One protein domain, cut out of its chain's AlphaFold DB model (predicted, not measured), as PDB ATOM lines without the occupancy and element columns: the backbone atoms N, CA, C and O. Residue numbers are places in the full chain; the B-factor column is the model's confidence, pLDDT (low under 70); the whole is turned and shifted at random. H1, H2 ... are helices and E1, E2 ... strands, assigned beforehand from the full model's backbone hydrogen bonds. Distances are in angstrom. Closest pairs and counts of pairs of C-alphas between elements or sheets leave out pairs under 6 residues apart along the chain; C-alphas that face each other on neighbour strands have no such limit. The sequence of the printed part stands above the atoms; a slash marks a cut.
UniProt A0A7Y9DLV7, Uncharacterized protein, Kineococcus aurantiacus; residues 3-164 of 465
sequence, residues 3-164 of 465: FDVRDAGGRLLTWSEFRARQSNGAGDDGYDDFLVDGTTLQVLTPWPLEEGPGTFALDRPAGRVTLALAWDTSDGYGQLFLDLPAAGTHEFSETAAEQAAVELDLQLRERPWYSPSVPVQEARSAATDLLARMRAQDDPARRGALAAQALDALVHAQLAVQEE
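AT A GLANCE: This is residues 3 to 164 of the 465 residues of an uncharacterized protein of Kineococcus aurantiacus (UniProt A0A7Y9DLV7). What is the main picture? An up-and-down bundle of three long helices, H3, H4 and H5, packs through parts of H3 and H5 on the E3-E4 side of a twisted four-stranded sheet. The short helix H1 comes close to E3 with its last residues, and the still shorter H2 follows it, off the sheet and far from the bundle. What is it made of? The printed part has 162 residues, with five named helices and five named strands in the order H1 H2 E1 E2 E3 E4 E5 H3 H4 H5; the sheet, E2 E1 E3 E4, is antiparallel and the class is mixed, helices and strands. How large is the outline? It is compact and rounded, with a radius of gyration of the C-alphas of 15.8 A and spans of 44 by 37 by 31 A.

IN THESE COORDINATES: Where do the first elements lie? H1, residues 15 to 22, begins at C-alpha 15 (22.301, 40.403, -36.059), and H2 is residues 27 to 30. Where are the strands? E1 is residues 33 to 37, E2 43 to 46, E3 65 to 73 with 23.2 A, E4 76 to 83 with 21.1 A, and E5 89 to 91. Where are the long helices? H3 is residues 92 to 109 with 25.7 A, H4 118 to 135 with 25.6 A, and H5 140 to 164 with 35.5 A, ending at C-alpha 164 (14.522, 8.506, -53.707).

HOW THE PARTS SIT: How does H1 stand? It only grazes the sheet, with residues 18 to 22; its closest C-alphas to E3 are those of Gln 22 and Trp 71, 5.4 A. H1 and H2 only just touch, and only at the corner, at Ala 20 and Gly 27, 6.4 A between C-alphas. How is the sheet paired? N 35 and O 45 of E1 and E2 are 2.8 A apart, N 34 and O 68 of E1 and E3 2.9 A, and N 69 and O 80 of E3 and E4 3.0 A, each within hydrogen-bond range. E3 bends by 63 degrees at residue 70, and E5 pairs with no named strand, but its residues 90 to 91 pair in parallel with residues 3 to 4. How do the long helices stand? H5 touches H3 at a shallow tilt of 27 degrees, the same way, closest at the C-alphas of Ala 97 and Leu 151, 4.3 A. H5 touches H4 at a shallow tilt of 22 degrees, opposite ways, closest at the C-alphas of Ala 127 and Ala 153, 4.9 A. Are the helix backbones complete? In H1, H3, H4 and H5 every O i to N i+4 pair is within hydrogen-bond range, and H2 is too short for such a pair.

THE WHOLE: How far does it reach? The two C-alphas farthest apart, of Pro 53 and Trp 113, are 47.0 A apart. Which link is long, and is there a cut? The link from E2 to E3 is long, with 18 residues, and the printed part has no cut. Is confidence low anywhere? No printed residue is under 70, and the mean pLDDT of the printed part is 96.4.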
ATOM      1  N   PHE A   3      18.230  42.688 -45.492       98.06
ATOM      2  CA  PHE A   3      17.391  41.537 -45.204       98.06
ATOM      3  C   PHE A   3      16.846  41.573 -43.777       98.06
ATOM      4  O   PHE A   3      17.591  41.728 -42.806       98.06
ATOM      5  N   ASP A   4      15.539  41.350 -43.674       98.00
ATOM      6  CA  ASP A   4      14.865  40.948 -42.445       98.00
ATOM      7  C   ASP A   4      14.885  39.420 -42.354       98.00
ATOM      8  O   ASP A   4      14.539  38.733 -43.321       98.00
ATOM      9  N   VAL A   5      15.229  38.879 -41.186       97.81
ATOM     10  CA  VAL A   5      15.154  37.438 -40.924       97.81
ATOM     11  C   VAL A   5      14.222  37.192 -39.751       97.81
ATOM     12  O   VAL A   5      14.489  37.634 -38.631       97.81
ATOM     13  N   ARG A   6      13.124  36.469 -39.982       95.69
ATOM     14  CA  ARG A   6      12.194  36.081 -38.913       95.69
ATOM     15  C   ARG A   6      12.335  34.614 -38.527       95.69
ATOM     16  O   ARG A   6      12.568  33.750 -39.367       95.69
ATOM     17  N   ASP A   7      12.175  34.328 -37.238       91.69
ATOM     18  CA  ASP A   7      12.091  32.953 -36.748       91.69
ATOM     19  C   ASP A   7      10.720  32.314 -37.041       91.69
ATOM     20  O   ASP A   7       9.781  32.956 -37.518       91.69
ATOM     21  N   ALA A   8      10.575  31.025 -36.718       88.88
ATOM     22  CA  ALA A   8       9.316  30.296 -36.894       88.88
ATOM     23  C   ALA A   8       8.152  30.843 -36.035       88.88
ATOM     24  O   ALA A   8       7.000  30.462 -36.256       88.88
ATOM     25  N   GLY A   9       8.432  31.722 -35.064       91.81
ATOM     26  CA  GLY A   9       7.453  32.468 -34.275       91.81
ATOM     27  C   GLY A   9       7.100  33.844 -34.856       91.81
ATOM     28  O   GLY A   9       6.215  34.513 -34.322       91.81
ATOM     29  N   GLY A  10       7.750  34.267 -35.945       93.62
ATOM     30  CA  GLY A  10       7.528  35.548 -36.622       93.62
ATOM     31  C   GLY A  10       8.311  36.720 -36.028       93.62
ATOM     32  O   GLY A  10       8.130  37.873 -36.442       93.62
ATOM     33  N   ARG A  11       9.182  36.446 -35.055       96.12
ATOM     34  CA  ARG A  11      10.010  37.455 -34.401       96.12
ATOM     35  C   ARG A  11      11.210  37.776 -35.283       96.12
ATOM     36  O   ARG A  11      11.862  36.866 -35.784       96.12
ATOM     37  N   LEU A  12      11.489  39.068 -35.458       97.00
ATOM     38  CA  LEU A  12      12.691  39.529 -36.151       97.00
ATOM     39  C   LEU A  12      13.923  39.159 -35.317       97.00
ATOM     40  O   LEU A  12      13.950  39.432 -34.112       97.00
ATOM     41  N   LEU A  13      14.898  38.520 -35.953       97.88
ATOM     42  CA  LEU A  13      16.176  38.194 -35.340       97.88
ATOM     43  C   LEU A  13      17.066  39.433 -35.302       97.88
ATOM     44  O   LEU A  13      17.106  40.206 -36.263       97.88
ATOM     45  N   THR A  14      17.814  39.594 -34.213       97.94
ATOM     46  CA  THR A  14      18.952  40.519 -34.198       97.94
ATOM     47  C   THR A  14      20.097  39.965 -35.049       97.94
ATOM     48  O   THR A  14      20.156  38.765 -35.328       97.94
ATOM     49  N   TRP A  15      21.056  40.822 -35.408       97.75
ATOM     50  CA  TRP A  15      22.301  40.403 -36.059       97.75
ATOM     51  C   TRP A  15      23.009  39.263 -35.311       97.75
ATOM     52  O   TRP A  15      23.375  38.249 -35.906       97.75
ATOM     53  N   SER A  16      23.140  39.388 -33.986       97.38
ATOM     54  CA  SER A  16      23.795  38.377 -33.150       97.38
ATOM     55  C   SER A  16      23.045  37.046 -33.117       97.38
ATOM     56  O   SER A  16      23.675  35.992 -33.148       97.38
ATOM     57  N   GLU A  17      21.711  37.064 -33.094       97.50
ATOM     58  CA  GLU A  17      20.901  35.845 -33.160       97.50
ATOM     59  C   GLU A  17      20.987  35.179 -34.537       97.50
ATOM     60  O   GLU A  17      21.068  33.954 -34.620       97.50
ATOM     61  N   PHE A  18      21.007  35.972 -35.611       97.81
ATOM     62  CA  PHE A  18      21.225  35.481 -36.969       97.81
ATOM     63  C   PHE A  18      22.604  34.823 -37.117       97.81
ATOM     64  O   PHE A  18      22.679  33.673 -37.547       97.81
ATOM     65  N   ARG A  19      23.683  35.496 -36.696       97.31
ATOM     66  CA  ARG A  19      25.048  34.948 -36.744       97.31
ATOM     67  C   ARG A  19      25.211  33.711 -35.869       97.31
ATOM     68  O   ARG A  19      25.830  32.743 -36.298       97.31
ATOM     69  N   ALA A  20      24.614  33.689 -34.676       97.31
ATOM     70  CA  ALA A  20      24.616  32.501 -33.822       97.31
ATOM     71  C   ALA A  20      23.897  31.316 -34.486       97.31
ATOM     72  O   ALA A  20      24.302  30.171 -34.304       97.31
ATOM     73  N   ARG A  21      22.848  31.583 -35.271       96.19
ATOM     74  CA  ARG A  21      22.130  30.555 -36.025       96.19
ATOM     75  C   ARG A  21      22.932  30.056 -37.227       96.19
ATOM     76  O   ARG A  21      23.088  28.855 -37.362       96.19
ATOM     77  N   GLN A  22      23.465  30.947 -38.061       95.69
ATOM     78  CA  GLN A  22      24.286  30.574 -39.222       95.69
ATOM     79  C   GLN A  22      25.540  29.785 -38.807       95.69
ATOM     80  O   GLN A  22      25.809  28.720 -39.356       95.69
ATOM     81  N   SER A  23      26.250  30.252 -37.777       95.56
ATOM     82  CA  SER A  23      27.492  29.624 -37.302       95.56
ATOM     83  C   SER A  23      27.296  28.399 -36.411       95.56
ATOM     84  O   SER A  23      28.262  27.897 -35.843       95.56
ATOM     85  N   ASN A  24      26.056  27.951 -36.183       96.06
ATOM     86  CA  ASN A  24      25.746  26.939 -35.169       96.06
ATOM     87  C   ASN A  24      26.309  27.257 -33.767       96.06
ATOM     88  O   ASN A  24      26.586  26.367 -32.964       96.06
ATOM     89  N   GLY A  25      26.464  28.545 -33.458       95.62
ATOM     90  CA  GLY A  25      27.040  29.031 -32.209       95.62
ATOM     91  C   GLY A  25      28.565  28.937 -32.130       95.62
ATOM     92  O   GLY A  25      29.106  29.212 -31.061       95.62
ATOM     93  N   ALA A  26      29.256  28.581 -33.218       93.19
ATOM     94  CA  ALA A  26      30.718  28.544 -33.283       93.19
ATOM     95  C   ALA A  26      31.356  29.944 -33.382       93.19
ATOM     96  O   ALA A  26      32.565  30.081 -33.216       93.19
ATOM     97  N   GLY A  27      30.555  30.993 -33.606       92.56
ATOM     98  CA  GLY A  27      31.063  32.349 -33.808       92.56
ATOM     99  C   GLY A  27      31.813  32.458 -35.133       92.56
ATOM    100  O   GLY A  27      31.400  31.843 -36.113       92.56
ATOM    101  N   ASP A  28      32.903  33.224 -35.145       90.25
ATOM    102  CA  ASP A  28      33.670  33.527 -36.360       90.25
ATOM    103  C   ASP A  28      34.217  32.263 -37.051       90.25
ATOM    104  O   ASP A  28      34.279  32.214 -38.275       90.25
ATOM    105  N   ASP A  29      34.511  31.206 -36.284       88.12
ATOM    106  CA  ASP A  29      34.927  29.893 -36.803       88.12
ATOM    107  C   ASP A  29      33.855  29.205 -37.668       88.12
ATOM    108  O   ASP A  29      34.176  28.278 -38.402       88.12
ATOM    109  N   GLY A  30      32.588  29.614 -37.545       88.38
ATOM    110  CA  GLY A  30      31.455  29.084 -38.307       88.38
ATOM    111  C   GLY A  30      30.832  30.107 -39.257       88.38
ATOM    112  O   GLY A  30      29.697  29.908 -39.694       88.38
ATOM    113  N   TYR A  31      31.506  31.228 -39.540       92.56
ATOM    114  CA  TYR A  31      31.049  32.170 -40.565       92.56
ATOM    115  C   TYR A  31      31.301  31.596 -41.960       92.56
ATOM    116  O   TYR A  31      32.270  31.927 -42.632       92.56
ATOM    117  N   ASP A  32      30.380  30.735 -42.374       93.44
ATOM    118  CA  ASP A  32      30.268  30.169 -43.712       93.44
ATOM    119  C   ASP A  32      29.289  31.026 -44.535       93.44
ATOM    120  O   ASP A  32      28.083  30.759 -44.537       93.44
ATOM    121  N   ASP A  33      29.751  32.145 -45.110       95.81
ATOM    122  CA  ASP A  33      28.931  33.040 -45.947       95.81
ATOM    123  C   ASP A  33      29.722  33.762 -47.039       95.81
ATOM    124  O   ASP A  33      30.614  34.555 -46.757       95.81
ATOM    125  N   PHE A  34      29.383  33.522 -48.305       97.06
ATOM    126  CA  PHE A  34      30.091  34.048 -49.473       97.06
ATOM    127  C   PHE A  34      29.099  34.571 -50.523       97.06
ATOM    128  O   PHE A  34      28.040  33.985 -50.751       97.06
ATOM    129  N   LEU A  35      29.456  35.639 -51.242       97.88
ATOM    130  CA  LEU A  35      28.828  35.945 -52.529       97.88
ATOM    131  C   LEU A  35      29.532  35.169 -53.629       97.88
ATOM    132  O   LEU A  35      30.754  35.244 -53.772       97.88
ATOM    133  N   VAL A  36      28.743  34.489 -54.450       98.19
ATOM    134  CA  VAL A  36      29.207  33.716 -55.600       98.19
ATOM    135  C   VAL A  36      28.486  34.145 -56.873       98.19
ATOM    136  O   VAL A  36      27.383  34.701 -56.838       98.19
ATOM    137  N   ASP A  37      29.104  33.885 -58.020       97.88
ATOM    138  CA  ASP A  37      28.450  34.043 -59.314       97.88
ATOM    139  C   ASP A  37      27.295  33.042 -59.422       97.88
ATOM    140  O   ASP A  37      27.471  31.835 -59.255       97.88
ATOM    141  N   GLY A  38      26.096  33.533 -59.733       96.81
ATOM    142  CA  GLY A  38      24.887  32.712 -59.685       96.81
ATOM    143  C   GLY A  38      24.816  31.609 -60.743       96.81
ATOM    144  O   GLY A  38      23.932  30.755 -60.665       96.81
ATOM    145  N   THR A  39      25.731  31.602 -61.718       96.56
ATOM    146  CA  THR A  39      25.807  30.577 -62.769       96.56
ATOM    147  C   THR A  39      26.931  29.582 -62.497       96.56
ATOM    148  O   THR A  39      26.730  28.378 -62.610       96.56
ATOM    149  N   THR A  40      28.115  30.079 -62.154       97.19
ATOM    150  CA  THR A  40      29.348  29.287 -62.053       97.19
ATOM    151  C   THR A  40      29.704  28.899 -60.625       97.19
ATOM    152  O   THR A  40      30.551  28.028 -60.449       97.19
ATOM    153  N   LEU A  41      29.078  29.532 -59.627       97.88
ATOM    154  CA  LEU A  41      29.372  29.390 -58.198       97.88
ATOM    155  C   LEU A  41      30.826  29.731 -57.818       97.88
ATOM    156  O   LEU A  41      31.270  29.399 -56.721       97.88
ATOM    157  N   GLN A  42      31.565  30.417 -58.697       97.19
ATOM    158  CA  GLN A  42      32.865  30.998 -58.359       97.19
ATOM    159  C   GLN A  42      32.681  32.137 -57.360       97.19
ATOM    160  O   GLN A  42      31.709  32.891 -57.438       97.19
ATOM    161  N   VAL A  43      33.629  32.273 -56.439       97.12
ATOM    162  CA  VAL A  43      33.564  33.267 -55.370       97.12
ATOM    163  C   VAL A  43      33.771  34.669 -55.929       97.12
ATOM    164  O   VAL A  43      34.702  34.922 -56.689       97.12
ATOM    165  N   LEU A  44      32.895  35.585 -55.522       96.81
ATOM    166  CA  LEU A  44      32.960  37.011 -55.833       96.81
ATOM    167  C   LEU A  44      33.416  37.825 -54.624       96.81
ATOM    168  O   LEU A  44      34.224  38.741 -54.761       96.81
ATOM    169  N   THR A  45      32.867  37.534 -53.443       96.06
ATOM    170  CA  THR A  45      33.164  38.283 -52.216       96.06
ATOM    171  C   THR A  45      33.036  37.356 -51.010       96.06
ATOM    172  O   THR A  45      31.932  36.866 -50.765       96.06
ATOM    173  N   PRO A  46      34.126  37.086 -50.278       95.12
ATOM    174  CA  PRO A  46      34.065  36.304 -49.051       95.12
ATOM    175  C   PRO A  46      33.504  37.151 -47.896       95.12
ATOM    176  O   PRO A  46      33.727  38.363 -47.869       95.12
ATOM    177  N   TRP A  47      32.768  36.522 -46.976       95.06
ATOM    178  CA  TRP A  47      32.186  37.120 -45.761       95.06
ATOM    179  C   TRP A  47      31.479  38.473 -45.982       95.06
ATOM    180  O   TRP A  47      31.862  39.484 -45.392       95.06
ATOM    181  N   PRO A  48      30.456  38.534 -46.857       96.50
ATOM    182  CA  PRO A  48      29.855  39.787 -47.310       96.50
ATOM    183  C   PRO A  48      28.838  40.386 -46.330       96.50
ATOM    184  O   PRO A  48      28.305  41.461 -46.606       96.50
ATOM    185  N   LEU A  49      28.456  39.655 -45.277       97.19
ATOM    186  CA  LEU A  49      27.340  40.046 -44.422       97.19
ATOM    187  C   LEU A  49      27.797  41.000 -43.317       97.19
ATOM    188  O   LEU A  49      28.705  40.693 -42.541       97.19
ATOM    189  N   GLU A  50      27.066  42.100 -43.182       97.38
ATOM    190  CA  GLU A  50      27.256  43.136 -42.169       97.38
ATOM    191  C   GLU A  50      25.966  43.343 -41.361       97.38
ATOM    192  O   GLU A  50      24.865  42.998 -41.804       97.38
ATOM    193  N   GLU A  51      26.078  43.939 -40.173       97.38
ATOM    194  CA  GLU A  51      24.903  44.356 -39.404       97.38
ATOM    195  C   GLU A  51      24.117  45.418 -40.187       97.38
ATOM    196  O   GLU A  51      24.663  46.437 -40.614       97.38
ATOM    197  N   GLY A  52      22.822  45.169 -40.392       93.19
ATOM    198  CA  GLY A  52      21.940  46.042 -41.165       93.19
ATOM    199  C   GLY A  52      20.786  46.604 -40.328       93.19
ATOM    200  O   GLY A  52      20.499  46.076 -39.256       93.19
ATOM    201  N   PRO A  53      20.064  47.628 -40.825       88.06
ATOM    202  CA  PRO A  53      18.890  48.190 -40.144       88.06
ATOM    203  C   PRO A  53      17.755  47.185 -39.875       88.06
ATOM    204  O   PRO A  53      16.978  47.385 -38.942       88.06
ATOM    205  N   GLY A  54      17.650  46.142 -40.707       90.19
ATOM    206  CA  GLY A  54      16.802  44.970 -40.482       90.19
ATOM    207  C   GLY A  54      17.497  43.950 -39.577       90.19
ATOM    208  O   GLY A  54      17.658  44.173 -38.380       90.19
ATOM    209  N   THR A  55      17.921  42.827 -40.157       97.31
ATOM    210  CA  THR A  55      18.784  41.844 -39.481       97.31
ATOM    211  C   THR A  55      20.217  41.907 -40.007       97.31
ATOM    212  O   THR A  55      21.156  41.976 -39.218       97.31
ATOM    213  N   PHE A  56      20.393  41.887 -41.332       98.19
ATOM    214  CA  PHE A  56      21.705  42.013 -41.966       98.19
ATOM    215  C   PHE A  56      21.636  42.816 -43.265       98.19
ATOM    216  O   PHE A  56      20.577  42.958 -43.884       98.19
ATOM    217  N   ALA A  57      22.781  43.333 -43.686       97.94
ATOM    218  CA  ALA A  57      22.982  43.984 -44.966       97.94
ATOM    219  C   ALA A  57      24.181  43.368 -45.695       97.94
ATOM    220  O   ALA A  57      25.004  42.675 -45.103       97.94
ATOM    221  N   LEU A  58      24.244  43.596 -47.003       97.19
ATOM    222  CA  LEU A  58      25.410  43.285 -47.825       97.19
ATOM    223  C   LEU A  58      25.485  44.226 -49.022       97.19
ATOM    224  O   LEU A  58      24.453  44.678 -49.546       97.19
ATOM    225  N   ASP A  59      26.697  44.457 -49.508       96.00
ATOM    226  CA  ASP A  59      26.927  45.122 -50.784       96.00
ATOM    227  C   ASP A  59      26.815  44.116 -51.921       96.00
ATOM    228  O   ASP A  59      27.541  43.130 -51.987       96.00
ATOM    229  N   ARG A  60      25.861  44.350 -52.830       93.50
ATOM    230  CA  ARG A  60      25.591  43.447 -53.950       93.50
ATOM    231  C   ARG A  60      26.455  43.838 -55.164       93.50
ATOM    232  O   ARG A  60      26.207  44.904 -55.735       93.50
ATOM    233  N   PRO A  61      27.364  42.966 -55.643       94.00
ATOM    234  CA  PRO A  61      28.082  43.163 -56.898       94.00
ATOM    235  C   PRO A  61      27.155  43.195 -58.120       94.00
ATOM    236  O   PRO A  61      26.011  42.728 -58.098       94.00
ATOM    237  N   ALA A  62      27.671  43.718 -59.231       91.50
ATOM    238  CA  ALA A  62      26.967  43.668 -60.507       91.50
ATOM    239  C   ALA A  62      26.808  42.220 -61.009       91.50
ATOM    240  O   ALA A  62      27.673  41.375 -60.798       91.50
ATOM    241  N   GLY A  63      25.721  41.953 -61.738       93.12
ATOM    242  CA  GLY A  63      25.468  40.654 -62.369       93.12
ATOM    243  C   GLY A  63      24.542  39.728 -61.575       93.12
ATOM    244  O   GLY A  63      23.753  40.157 -60.721       93.12
ATOM    245  N   ARG A  64      24.583  38.438 -61.931       95.56
ATOM    246  CA  ARG A  64      23.847  37.374 -61.239       95.56
ATOM    247  C   ARG A  64      24.670  36.953 -60.034       95.56
ATOM    248  O   ARG A  64      25.708  36.327 -60.200       95.56
ATOM    249  N   VAL A  65      24.205  37.317 -58.850       97.88
ATOM    250  CA  VAL A  65      24.912  37.062 -57.597       97.88
ATOM    251  C   VAL A  65      24.026  36.209 -56.712       97.88
ATOM    252  O   VAL A  65      22.826  36.468 -56.612       97.88
ATOM    253  N   THR A  66      24.634  35.230 -56.066       98.31
ATOM    254  CA  THR A  66      24.000  34.336 -55.106       98.31
ATOM    255  C   THR A  66      24.743  34.464 -53.787       98.31
ATOM    256  O   THR A  66      25.970  34.440 -53.770       98.31
ATOM    257  N   LEU A  67      24.009  34.613 -52.692       98.31
ATOM    258  CA  LEU A  67      24.554  34.446 -51.352       98.31
ATOM    259  C   LEU A  67      24.541  32.950 -51.021       98.31
ATOM    260  O   LEU A  67      23.479  32.331 -51.022       98.31
ATOM    261  N   ALA A  68      25.712  32.379 -50.777       97.88
ATOM    262  CA  ALA A  68      25.882  31.063 -50.181       97.88
ATOM    263  C   ALA A  68      26.077  31.253 -48.676       97.88
ATOM    264  O   ALA A  68      26.893  32.087 -48.295       97.88
ATOM    265  N   LEU A  69      25.330  30.537 -47.833       97.31
ATOM    266  CA  LEU A  69      25.594  30.509 -46.392       97.31
ATOM    267  C   LEU A  69      25.183  29.191 -45.733       97.31
ATOM    268  O   LEU A  69      24.262  28.536 -46.228       97.31
ATOM    269  N   ALA A  70      25.812  28.816 -44.621       96.81
ATOM    270  CA  ALA A  70      25.317  27.735 -43.778       96.81
ATOM    271  C   ALA A  70      23.962  28.116 -43.164       96.81
ATOM    272  O   ALA A  70      23.791  29.193 -42.585       96.81
ATOM    273  N   TRP A  71      22.980  27.220 -43.272       97.06
ATOM    274  CA  TRP A  71      21.658  27.435 -42.688       97.06
ATOM    275  C   TRP A  71      21.035  26.130 -42.197       97.06
ATOM    276  O   TRP A  71      21.136  25.097 -42.862       97.06
ATOM    277  N   ASP A  72      20.375  26.177 -41.038       95.50
ATOM    278  CA  ASP A  72      19.737  25.010 -40.442       95.50
ATOM    279  C   ASP A  72      18.284  24.825 -40.891       95.50
ATOM    280  O   ASP A  72      17.495  25.758 -41.074       95.50
ATOM    281  N   THR A  73      17.928  23.555 -40.994       95.75
ATOM    282  CA  THR A  73      16.563  23.056 -41.125       95.75
ATOM    283  C   THR A  73      16.362  21.918 -40.130       95.75
ATOM    284  O   THR A  73      17.283  21.502 -39.423       95.75
ATOM    285  N   SER A  74      15.154  21.376 -40.068       94.88
ATOM    286  CA  SER A  74      14.838  20.205 -39.257       94.88
ATOM    287  C   SER A  74      15.601  18.944 -39.680       94.88
ATOM    288  O   SER A  74      15.745  18.044 -38.851       94.88
ATOM    289  N   ASP A  75      16.134  18.897 -40.906       95.56
ATOM    290  CA  ASP A  75      16.969  17.804 -41.419       95.56
ATOM    291  C   ASP A  75      18.479  18.005 -41.160       95.56
ATOM    292  O   ASP A  75      19.264  17.078 -41.366       95.56
ATOM    293  N   GLY A  76      18.905  19.182 -40.688       96.56
ATOM    294  CA  GLY A  76      20.317  19.523 -40.477       96.56
ATOM    295  C   GLY A  76      20.740  20.837 -41.116       96.56
ATOM    296  O   GLY A  76      19.933  21.547 -41.724       96.56
ATOM    297  N   TYR A  77      22.027  21.150 -40.971       97.56
ATOM    298  CA  TYR A  77      22.662  22.247 -41.692       97.56
ATOM    299  C   TYR A  77      22.963  21.853 -43.134       97.56
ATOM    300  O   TYR A  77      23.489  20.777 -43.413       97.56
ATOM    301  N   GLY A  78      22.657  22.753 -44.058       96.94
ATOM    302  CA  GLY A  78      23.085  22.672 -45.450       96.94
ATOM    303  C   GLY A  78      23.624  24.017 -45.918       96.94
ATOM    304  O   GLY A  78      23.389  25.042 -45.275       96.94
ATOM    305  N   GLN A  79      24.301  24.019 -47.064       97.06
ATOM    306  CA  GLN A  79      24.563  25.267 -47.767       97.06
ATOM    307  C   GLN A  79      23.237  25.762 -48.342       97.06
ATOM    308  O   GLN A  79      22.618  25.061 -49.143       97.06
ATOM    309  N   LEU A  80      22.789  26.956 -47.981       97.75
ATOM    310  CA  LEU A  80      21.680  27.625 -48.646       97.75
ATOM    311  C   LEU A  80      22.225  28.556 -49.727       97.75
ATOM    312  O   LEU A  80      23.050  29.420 -49.445       97.75
ATOM    313  N   PHE A  81      21.722  28.405 -50.952       98.31
ATOM    314  CA  PHE A  81      21.963  29.346 -52.041       98.31
ATOM    315  C   PHE A  81      20.758  30.266 -52.223       98.31
ATOM    316  O   PHE A  81      19.684  29.808 -52.612       98.31
ATOM    317  N   LEU A  82      20.953  31.558 -51.974       98.31
ATOM    318  CA  LEU A  82      19.955  32.607 -52.150       98.31
ATOM    319  C   LEU A  82      20.362  33.522 -53.309       98.31
ATOM    320  O   LEU A  82      21.211  34.402 -53.158       98.31
ATOM    321  N   ASP A  83      19.763  33.329 -54.482       98.38
ATOM    322  CA  ASP A  83      19.953  34.220 -55.626       98.38
ATOM    323  C   ASP A  83      19.444  35.614 -55.252       98.38
ATOM    324  O   ASP A  83      18.270  35.802 -54.922       98.38
ATOM    325  N   LEU A  84      20.328  36.608 -55.269       97.88
ATOM    326  CA  LEU A  84      20.002  37.905 -54.702       97.88
ATOM    327  C   LEU A  84      18.948  38.624 -55.565       97.88
ATOM    328  O   LEU A  84      19.148  38.785 -56.780       97.88
ATOM    329  N   PRO A  85      17.847  39.122 -54.974       95.12
ATOM    330  CA  PRO A  85      16.888  39.989 -55.653       95.12
ATOM    331  C   PRO A  85      17.447  41.405 -55.845       95.12
ATOM    332  O   PRO A  85      18.506  41.757 -55.317       95.12
ATOM    333  N   ALA A  86      16.753  42.227 -56.639       91.44
ATOM    334  CA  ALA A  86      17.138  43.619 -56.885       91.44
ATOM    335  C   ALA A  86      17.344  44.409 -55.575       91.44
ATOM    336  O   ALA A  86      16.834  44.028 -54.524       91.44
ATOM    337  N   ALA A  87      18.089  45.516 -55.636       91.25
ATOM    338  CA  ALA A  87      18.362  46.335 -54.456       91.25
ATOM    339  C   ALA A  87      17.065  46.746 -53.730       91.25
ATOM    340  O   ALA A  87      16.077  47.114 -54.364       91.25
ATOM    341  N   GLY A  88      17.085  46.666 -52.401       94.00
ATOM    342  CA  GLY A  88      15.943  46.934 -51.532       94.00
ATOM    343  C   GLY A  88      16.053  46.157 -50.222       94.00
ATOM    344  O   GLY A  88      17.094  45.543 -49.958       94.00
ATOM    345  N   THR A  89      14.974  46.193 -49.445       96.06
ATOM    346  CA  THR A  89      14.786  45.399 -48.227       96.06
ATOM    347  C   THR A  89      13.920  44.187 -48.554       96.06
ATOM    348  O   THR A  89      12.851  44.339 -49.148       96.06
ATOM    349  N   HIS A  90      14.376  42.996 -48.176       96.94
ATOM    350  CA  HIS A  90      13.706  41.726 -48.469       96.94
ATOM    351  C   HIS A  90      13.541  40.892 -47.203       96.94
ATOM    352  O   HIS A  90      14.341  41.007 -46.280       96.94
ATOM    353  N   GLU A  91      12.536  40.020 -47.158       97.38
ATOM    354  CA  GLU A  91      12.472  38.992 -46.116       97.38
ATOM    355  C   GLU A  91      13.235  37.753 -46.609       97.38
ATOM    356  O   GLU A  91      12.993  37.234 -47.710       97.38
ATOM    357  N   PHE A  92      14.222  37.330 -45.823       98.06
ATOM    358  CA  PHE A  92      15.159  36.266 -46.172       98.06
ATOM    359  C   PHE A  92      14.476  34.910 -46.365       98.06
ATOM    360  O   PHE A  92      14.681  34.260 -47.389       98.06
ATOM    361  N   SER A  93      13.649  34.489 -45.407       97.62
ATOM    362  CA  SER A  93      12.949  33.204 -45.429       97.62
ATOM    363  C   SER A  93      11.905  33.137 -46.544       97.62
ATOM    364  O   SER A  93      11.723  32.077 -47.132       97.62
ATOM    365  N   GLU A  94      11.229  34.243 -46.865       98.19
ATOM    366  CA  GLU A  94      10.278  34.355 -47.974       98.19
ATOM    367  C   GLU A  94      11.019  34.159 -49.294       98.19
ATOM    368  O   GLU A  94      10.643  33.309 -50.103       98.19
ATOM    369  N   THR A  95      12.127  34.884 -49.476       98.38
ATOM    370  CA  THR A  95      12.965  34.773 -50.676       98.38
ATOM    371  C   THR A  95      13.535  33.358 -50.819       98.38
ATOM    372  O   THR A  95      13.461  32.766 -51.898       98.38
ATOM    373  N   ALA A  96      14.051  32.783 -49.730       98.62
ATOM    374  CA  ALA A  96      14.604  31.435 -49.706       98.62
ATOM    375  C   ALA A  96      13.536  30.365 -49.978       98.62
ATOM    376  O   ALA A  96      13.784  29.444 -50.753       98.62
ATOM    377  N   ALA A  97      12.337  30.483 -49.397       98.62
ATOM    378  CA  ALA A  97      11.241  29.544 -49.631       98.62
ATOM    379  C   ALA A  97      10.752  29.593 -51.087       98.62
ATOM    380  O   ALA A  97      10.567  28.552 -51.714       98.62
ATOM    381  N   GLU A  98      10.590  30.783 -51.666       98.69
ATOM    382  CA  GLU A  98      10.224  30.926 -53.081       98.69
ATOM    383  C   GLU A  98      11.254  30.252 -54.002       98.69
ATOM    384  O   GLU A  98      10.893  29.503 -54.913       98.69
ATOM    385  N   GLN A  99      12.547  30.447 -53.734       98.62
ATOM    386  CA  GLN A  99      13.616  29.832 -54.524       98.62
ATOM    387  C   GLN A  99      13.730  28.322 -54.293       98.62
ATOM    388  O   GLN A  99      13.895  27.572 -55.253       98.62
ATOM    389  N   ALA A 100      13.552  27.844 -53.061       98.75
ATOM    390  CA  ALA A 100      13.524  26.416 -52.763       98.75
ATOM    391  C   ALA A 100      12.366  25.704 -53.490       98.75
ATOM    392  O   ALA A 100      12.520  24.568 -53.946       98.75
ATOM    393  N   ALA A 101      11.225  26.370 -53.680       98.75
ATOM    394  CA  ALA A 101      10.135  25.840 -54.496       98.75
ATOM    395  C   ALA A 101      10.524  25.717 -55.977       98.75
ATOM    396  O   ALA A 101      10.286  24.676 -56.591       98.75
ATOM    397  N   VAL A 102      11.190  26.733 -56.534       98.44
ATOM    398  CA  VAL A 102      11.702  26.699 -57.916       98.44
ATOM    399  C   VAL A 102      12.736  25.585 -58.106       98.44
ATOM    400  O   VAL A 102      12.691  24.869 -59.109       98.44
ATOM    401  N   GLU A 103      13.641  25.407 -57.144       98.00
ATOM    402  CA  GLU A 103      14.657  24.352 -57.163       98.00
ATOM    403  C   GLU A 103      14.036  22.953 -57.051       98.00
ATOM    404  O   GLU A 103      14.431  22.045 -57.780       98.00
ATOM    405  N   LEU A 104      13.003  22.772 -56.224       98.25
ATOM    406  CA  LEU A 104      12.256  21.513 -56.145       98.25
ATOM    407  C   LEU A 104      11.582  21.165 -57.485       98.25
ATOM    408  O   LEU A 104      11.654  20.024 -57.948       98.25
ATOM    409  N   ASP A 105      10.972  22.147 -58.148       97.88
ATOM    410  CA  ASP A 105      10.379  21.960 -59.477       97.88
ATOM    411  C   ASP A 105      11.440  21.671 -60.548       97.88
ATOM    412  O   ASP A 105      11.206  20.896 -61.482       97.88
ATOM    413  N   LEU A 106      12.619  22.285 -60.446       96.75
ATOM    414  CA  LEU A 106      13.748  21.988 -61.324       96.75
ATOM    415  C   LEU A 106      14.252  20.554 -61.123       96.75
ATOM    416  O   LEU A 106      14.413  19.836 -62.109       96.75
ATOM    417  N   GLN A 107      14.414  20.103 -59.876       95.81
ATOM    418  CA  GLN A 107      14.844  18.738 -59.560       95.81
ATOM    419  C   GLN A 107      13.949  17.687 -60.222       95.81
ATOM    420  O   GLN A 107      14.453  16.706 -60.769       95.81
ATOM    421  N   LEU A 108      12.633  17.901 -60.204       95.56
ATOM    422  CA  LEU A 108      11.661  17.005 -60.828       95.56
ATOM    423  C   LEU A 108      11.717  17.063 -62.358       95.56
ATOM    424  O   LEU A 108      11.668  16.023 -63.012       95.56
ATOM    425  N   ARG A 109      11.851  18.263 -62.941       95.19
ATOM    426  CA  ARG A 109      11.958  18.437 -64.400       95.19
ATOM    427  C   ARG A 109      13.208  17.783 -64.982       95.19
ATOM    428  O   ARG A 109      13.126  17.189 -66.051       95.19
ATOM    429  N   GLU A 110      14.327  17.837 -64.266       92.56
ATOM    430  CA  GLU A 110      15.582  17.174 -64.651       92.56
ATOM    431  C   GLU A 110      15.516  15.639 -64.511       92.56
ATOM    432  O   GLU A 110      16.410  14.923 -64.965       92.56
ATOM    433  N   ARG A 111      14.446  15.108 -63.903       93.50
ATOM    434  CA  ARG A 111      14.244  13.677 -63.644       93.50
ATOM    435  C   ARG A 111      12.906  13.190 -64.217       93.50
ATOM    436  O   ARG A 111      12.075  12.677 -63.471       93.50
ATOM    437  N   PRO A 112      12.679  13.262 -65.543       93.44
ATOM    438  CA  PRO A 112      11.408  12.843 -66.146       93.44
ATOM    439  C   PRO A 112      11.115  11.337 -65.986       93.44
ATOM    440  O   PRO A 112       9.988  10.904 -66.198       93.44
ATOM    441  N   TRP A 113      12.129  10.543 -65.631       91.31
ATOM    442  CA  TRP A 113      12.043   9.107 -65.348       91.31
ATOM    443  C   TRP A 113      11.656   8.789 -63.896       91.31
ATOM    444  O   TRP A 113      11.290   7.656 -63.602       91.31
ATOM    445  N   TYR A 114      11.762   9.753 -62.980       94.69
ATOM    446  CA  TYR A 114      11.523   9.533 -61.558       94.69
ATOM    447  C   TYR A 114      10.022   9.447 -61.264       94.69
ATOM    448  O   TYR A 114       9.254  10.338 -61.630       94.69
ATOM    449  N   SER A 115       9.614   8.393 -60.553       94.69
ATOM    450  CA  SER A 115       8.242   8.214 -60.077       94.69
ATOM    451  C   SER A 115       8.186   8.384 -58.553       94.69
ATOM    452  O   SER A 115       8.543   7.445 -57.835       94.69
ATOM    453  N   PRO A 116       7.728   9.538 -58.029       95.50
ATOM    454  CA  PRO A 116       7.719   9.792 -56.592       95.50
ATOM    455  C   PRO A 116       6.798   8.845 -55.826       95.50
ATOM    456  O   PRO A 116       5.650   8.633 -56.230       95.50
ATOM    457  N   SER A 117       7.249   8.328 -54.684       96.56
ATOM    458  CA  SER A 117       6.386   7.565 -53.779       96.56
ATOM    459  C   SER A 117       5.354   8.450 -53.073       96.56
ATOM    460  O   SER A 117       5.466   9.677 -53.046       96.56
ATOM    461  N   VAL A 118       4.344   7.823 -52.458       96.62
ATOM    462  CA  VAL A 118       3.313   8.535 -51.684       96.62
ATOM    463  C   VAL A 118       3.925   9.437 -50.596       96.62
ATOM    464  O   VAL A 118       3.562  10.609 -50.576       96.62
ATOM    465  N   PRO A 119       4.890   8.988 -49.762       96.06
ATOM    466  CA  PRO A 119       5.544   9.873 -48.795       96.06
ATOM    467  C   PRO A 119       6.191  11.121 -49.411       96.06
ATOM    468  O   PRO A 119       6.048  12.212 -48.863       96.06
ATOM    469  N   VAL A 120       6.862  10.994 -50.563       96.56
ATOM    470  CA  VAL A 120       7.470  12.155 -51.233       96.56
ATOM    471  C   VAL A 120       6.395  13.086 -51.795       96.56
ATOM    472  O   VAL A 120       6.504  14.306 -51.675       96.56
ATOM    473  N   GLN A 121       5.317  12.539 -52.364       97.44
ATOM    474  CA  GLN A 121       4.175  13.337 -52.822       97.44
ATOM    475  C   GLN A 121       3.499  14.094 -51.666       97.44
ATOM    476  O   GLN A 121       3.140  15.263 -51.826       97.44
ATOM    477  N   GLU A 122       3.356  13.464 -50.496       96.88
ATOM    478  CA  GLU A 122       2.813  14.090 -49.287       96.88
ATOM    479  C   GLU A 122       3.718  15.216 -48.768       96.88
ATOM    480  O   GLU A 122       3.217  16.308 -48.495       96.88
ATOM    481  N   ALA A 123       5.036  14.991 -48.693       96.69
ATOM    482  CA  ALA A 123       6.005  16.010 -48.283       96.69
ATOM    483  C   ALA A 123       5.957  17.240 -49.204       96.69
ATOM    484  O   ALA A 123       5.845  18.373 -48.736       96.69
ATOM    485  N   ARG A 124       5.938  17.015 -50.523       97.81
ATOM    486  CA  ARG A 124       5.809  18.083 -51.525       97.81
ATOM    487  C   ARG A 124       4.497  18.854 -51.386       97.81
ATOM    488  O   ARG A 124       4.505  20.080 -51.421       97.81
ATOM    489  N   SER A 125       3.384  18.143 -51.206       97.75
ATOM    490  CA  SER A 125       2.065  18.768 -51.044       97.75
ATOM    491  C   SER A 125       2.019  19.648 -49.793       97.75
ATOM    492  O   SER A 125       1.560  20.784 -49.859       97.75
ATOM    493  N   ALA A 126       2.566  19.167 -48.673       96.88
ATOM    494  CA  ALA A 126       2.655  19.940 -47.436       96.88
ATOM    495  C   ALA A 126       3.505  21.213 -47.603       96.88
ATOM    496  O   ALA A 126       3.123  22.278 -47.115       96.88
ATOM    497  N   ALA A 127       4.623  21.117 -48.327       98.19
ATOM    498  CA  ALA A 127       5.474  22.259 -48.638       98.19
ATOM    499  C   ALA A 127       4.754  23.289 -49.535       98.19
ATOM    500  O   ALA A 127       4.781  24.487 -49.252       98.19
ATOM    501  N   THR A 128       4.030  22.831 -50.565       98.06
ATOM    502  CA  THR A 128       3.208  23.700 -51.430       98.06
ATOM    503  C   THR A 128       2.088  24.396 -50.650       98.06
ATOM    504  O   THR A 128       1.864  25.593 -50.842       98.06
ATOM    505  N   ASP A 129       1.417  23.691 -49.735       98.25
ATOM    506  CA  ASP A 129       0.365  24.266 -48.889       98.25
ATOM    507  C   ASP A 129       0.911  25.367 -47.964       98.25
ATOM    508  O   ASP A 129       0.273  26.408 -47.786       98.25
ATOM    509  N   LEU A 130       2.097  25.166 -47.377       98.12
ATOM    510  CA  LEU A 130       2.763  26.185 -46.560       98.12
ATOM    511  C   LEU A 130       3.143  27.418 -47.382       98.12
ATOM    512  O   LEU A 130       2.843  28.536 -46.962       98.12
ATOM    513  N   LEU A 131       3.718  27.221 -48.569       98.38
ATOM    514  CA  LEU A 131       4.072  28.312 -49.475       98.38
ATOM    515  C   LEU A 131       2.833  29.111 -49.916       98.38
ATOM    516  O   LEU A 131       2.845  30.340 -49.922       98.38
ATOM    517  N   ALA A 132       1.722  28.436 -50.222       98.56
ATOM    518  CA  ALA A 132       0.462  29.099 -50.556       98.56
ATOM    519  C   ALA A 132      -0.090  29.923 -49.380       98.56
ATOM    520  O   ALA A 132      -0.563  31.045 -49.571       98.56
ATOM    521  N   ARG A 133       0.002  29.398 -48.150       98.38
ATOM    522  CA  ARG A 133      -0.398  30.121 -46.932       98.38
ATOM    523  C   ARG A 133       0.491  31.328 -46.654       98.38
ATOM    524  O   ARG A 133      -0.035  32.350 -46.224       98.38
ATOM    525  N   MET A 134       1.798  31.213 -46.892       98.12
ATOM    526  CA  MET A 134       2.748  32.324 -46.807       98.12
ATOM    527  C   MET A 134       2.349  33.442 -47.780       98.12
ATOM    528  O   MET A 134       2.137  34.572 -47.351       98.12
ATOM    529  N   ARG A 135       2.144  33.118 -49.065       98.19
ATOM    530  CA  ARG A 135       1.751  34.088 -50.109       98.19
ATOM    531  C   ARG A 135       0.416  34.788 -49.836       98.19
ATOM    532  O   ARG A 135       0.210  35.905 -50.290       98.19
ATOM    533  N   ALA A 136      -0.493  34.131 -49.118       98.12
ATOM    534  CA  ALA A 136      -1.802  34.676 -48.759       98.12
ATOM    535  C   ALA A 136      -1.805  35.489 -47.447       98.12
ATOM    536  O   ALA A 136      -2.878  35.872 -46.981       98.12
ATOM    537  N   GLN A 137      -0.648  35.696 -46.806       97.75
ATOM    538  CA  GLN A 137      -0.558  36.383 -45.520       97.75
ATOM    539  C   GLN A 137      -0.127  37.847 -45.668       97.75
ATOM    540  O   GLN A 137       0.962  38.145 -46.155       97.75
ATOM    541  N   ASP A 138      -0.939  38.757 -45.134       96.50
ATOM    542  CA  ASP A 138      -0.655  40.194 -45.155       96.50
ATOM    543  C   ASP A 138       0.227  40.638 -43.977       96.50
ATOM    544  O   ASP A 138       1.071  41.520 -44.138       96.50
ATOM    545  N   ASP A 139       0.062  40.014 -42.804       97.06
ATOM    546  CA  ASP A 139       0.825  40.346 -41.596       97.06
ATOM    547  C   ASP A 139       2.294  39.894 -41.721       97.06
ATOM    548  O   ASP A 139       2.540  38.686 -41.812       97.06
ATOM    549  N   PRO A 140       3.284  40.809 -41.682       94.50
ATOM    550  CA  PRO A 140       4.688  40.463 -41.917       94.50
ATOM    551  C   PRO A 140       5.258  39.442 -40.927       94.50
ATOM    552  O   PRO A 140       6.041  38.578 -41.312       94.50
ATOM    553  N   ALA A 141       4.851  39.498 -39.653       96.06
ATOM    554  CA  ALA A 141       5.329  38.559 -38.643       96.06
ATOM    555  C   ALA A 141       4.822  37.137 -38.929       96.06
ATOM    556  O   ALA A 141       5.604  36.188 -38.979       96.06
ATOM    557  N   ARG A 142       3.519  36.980 -39.191       97.62
ATOM    558  CA  ARG A 142       2.934  35.688 -39.582       97.62
ATOM    559  C   ARG A 142       3.440  35.203 -40.934       97.62
ATOM    560  O   ARG A 142       3.574  33.993 -41.105       97.62
ATOM    561  N   ARG A 143       3.691  36.106 -41.887       97.88
ATOM    562  CA  ARG A 143       4.227  35.746 -43.203       97.88
ATOM    563  C   ARG A 143       5.645  35.198 -43.071       97.88
ATOM    564  O   ARG A 143       5.862  34.082 -43.521       97.88
ATOM    565  N   GLY A 144       6.535  35.877 -42.343       96.81
ATOM    566  CA  GLY A 144       7.884  35.374 -42.058       96.81
ATOM    567  C   GLY A 144       7.889  34.047 -41.285       96.81
ATOM    568  O   GLY A 144       8.625  33.130 -41.634       96.81
ATOM    569  N   ALA A 145       6.987  33.875 -40.309       97.38
ATOM    570  CA  ALA A 145       6.825  32.596 -39.607       97.38
ATOM    571  C   ALA A 145       6.432  31.446 -40.555       97.38
ATOM    572  O   ALA A 145       6.960  30.336 -40.453       97.38
ATOM    573  N   LEU A 146       5.491  31.703 -41.472       98.31
ATOM    574  CA  LEU A 146       5.083  30.743 -42.501       98.31
ATOM    575  C   LEU A 146       6.190  30.510 -43.528       98.31
ATOM    576  O   LEU A 146       6.322  29.387 -44.000       98.31
ATOM    577  N   ALA A 147       6.986  31.529 -43.843       98.38
ATOM    578  CA  ALA A 147       8.109  31.435 -44.760       98.38
ATOM    579  C   ALA A 147       9.222  30.537 -44.212       98.38
ATOM    580  O   ALA A 147       9.662  29.628 -44.907       98.38
ATOM    581  N   ALA A 148       9.596  30.701 -42.940       97.25
ATOM    582  CA  ALA A 148      10.559  29.822 -42.280       97.25
ATOM    583  C   ALA A 148      10.080  28.356 -42.260       97.25
ATOM    584  O   ALA A 148      10.859  27.440 -42.515       97.25
ATOM    585  N   GLN A 149       8.782  28.125 -42.015       97.19
ATOM    586  CA  GLN A 149       8.181  26.786 -42.086       97.19
ATOM    587  C   GLN A 149       8.138  26.237 -43.518       97.19
ATOM    588  O   GLN A 149       8.356  25.046 -43.727       97.19
ATOM    589  N   ALA A 150       7.831  27.084 -44.505       98.38
ATOM    590  CA  ALA A 150       7.804  26.702 -45.910       98.38
ATOM    591  C   ALA A 150       9.204  26.328 -46.402       98.38
ATOM    592  O   ALA A 150       9.341  25.296 -47.049       98.38
ATOM    593  N   LEU A 151      10.232  27.108 -46.051       98.50
ATOM    594  CA  LEU A 151      11.629  26.810 -46.358       98.50
ATOM    595  C   LEU A 151      12.033  25.438 -45.807       98.50
ATOM    596  O   LEU A 151      12.506  24.601 -46.568       98.50
ATOM    597  N   ASP A 152      11.773  25.183 -44.522       98.00
ATOM    598  CA  ASP A 152      12.045  23.892 -43.877       98.00
ATOM    599  C   ASP A 152      11.364  22.725 -44.617       98.00
ATOM    600  O   ASP A 152      12.011  21.760 -45.019       98.00
ATOM    601  N   ALA A 153      10.061  22.847 -44.898       98.50
ATOM    602  CA  ALA A 153       9.305  21.815 -45.605       98.50
ATOM    603  C   ALA A 153       9.756  21.616 -47.066       98.50
ATOM    604  O   ALA A 153       9.696  20.499 -47.586       98.50
ATOM    605  N   LEU A 154      10.188  22.682 -47.744       98.75
ATOM    606  CA  LEU A 154      10.687  22.627 -49.116       98.75
ATOM    607  C   LEU A 154      12.057  21.959 -49.185       98.75
ATOM    608  O   LEU A 154      12.247  21.096 -50.041       98.75
ATOM    609  N   VAL A 155      12.974  22.293 -48.274       98.50
ATOM    610  CA  VAL A 155      14.274  21.614 -48.163       98.50
ATOM    611  C   VAL A 155      14.060  20.130 -47.868       98.50
ATOM    612  O   VAL A 155      14.603  19.290 -48.583       98.50
ATOM    613  N   HIS A 156      13.172  19.792 -46.930       98.31
ATOM    614  CA  HIS A 156      12.810  18.401 -46.656       98.31
ATOM    615  C   HIS A 156      12.312  17.662 -47.912       98.31
ATOM    616  O   HIS A 156      12.742  16.547 -48.220       98.31
ATOM    617  N   ALA A 157      11.424  18.291 -48.688       98.62
ATOM    618  CA  ALA A 157      10.914  17.715 -49.929       98.62
ATOM    619  C   ALA A 157      12.009  17.545 -51.000       98.62
ATOM    620  O   ALA A 157      12.009  16.532 -51.702       98.62
ATOM    621  N   GLN A 158      12.948  18.490 -51.114       98.62
ATOM    622  CA  GLN A 158      14.103  18.383 -52.013       98.62
ATOM    623  C   GLN A 158      14.999  17.199 -51.638       98.62
ATOM    624  O   GLN A 158      15.329  16.384 -52.499       98.62
ATOM    625  N   LEU A 159      15.344  17.051 -50.356       98.19
ATOM    626  CA  LEU A 159      16.151  15.929 -49.868       98.19
ATOM    627  C   LEU A 159      15.478  14.585 -50.169       98.19
ATOM    628  O   LEU A 159      16.116  13.665 -50.686       98.19
ATOM    629  N   ALA A 160      14.170  14.491 -49.927       97.50
ATOM    630  CA  ALA A 160      13.405  13.282 -50.200       97.50
ATOM    631  C   ALA A 160      13.383  12.924 -51.702       97.50
ATOM    632  O   ALA A 160      13.556  11.754 -52.055       97.50
ATOM    633  N   VAL A 161      13.224  13.918 -52.590       97.56
ATOM    634  CA  VAL A 161      13.309  13.735 -54.052       97.56
ATOM    635  C   VAL A 161      14.709  13.286 -54.469       97.56
ATOM    636  O   VAL A 161      14.840  12.338 -55.247       97.56
ATOM    637  N   GLN A 162      15.758  13.935 -53.963       96.19
ATOM    638  CA  GLN A 162      17.142  13.603 -54.305       96.19
ATOM    639  C   GLN A 162      17.487  12.168 -53.906       96.19
ATOM    640  O   GLN A 162      17.955  11.400 -54.746       96.19
ATOM    641  N   GLU A 163      17.189  11.778 -52.668       95.00
ATOM    642  CA  GLU A 163      17.482  10.430 -52.190       95.00
ATOM    643  C   GLU A 163      16.689   9.366 -52.959       95.00
ATOM    644  O   GLU A 163      17.261   8.385 -53.433       95.00
ATOM    645  N   GLU A 164      15.367   9.531 -53.091       95.25
ATOM    646  CA  GLU A 164      14.522   8.506 -53.707       95.25
ATOM    647  C   GLU A 164      14.800   8.355 -55.204       95.25
ATOM    648  O   GLU A 164      14.900   7.229 -55.698       95.25
TER     649      GLU A 164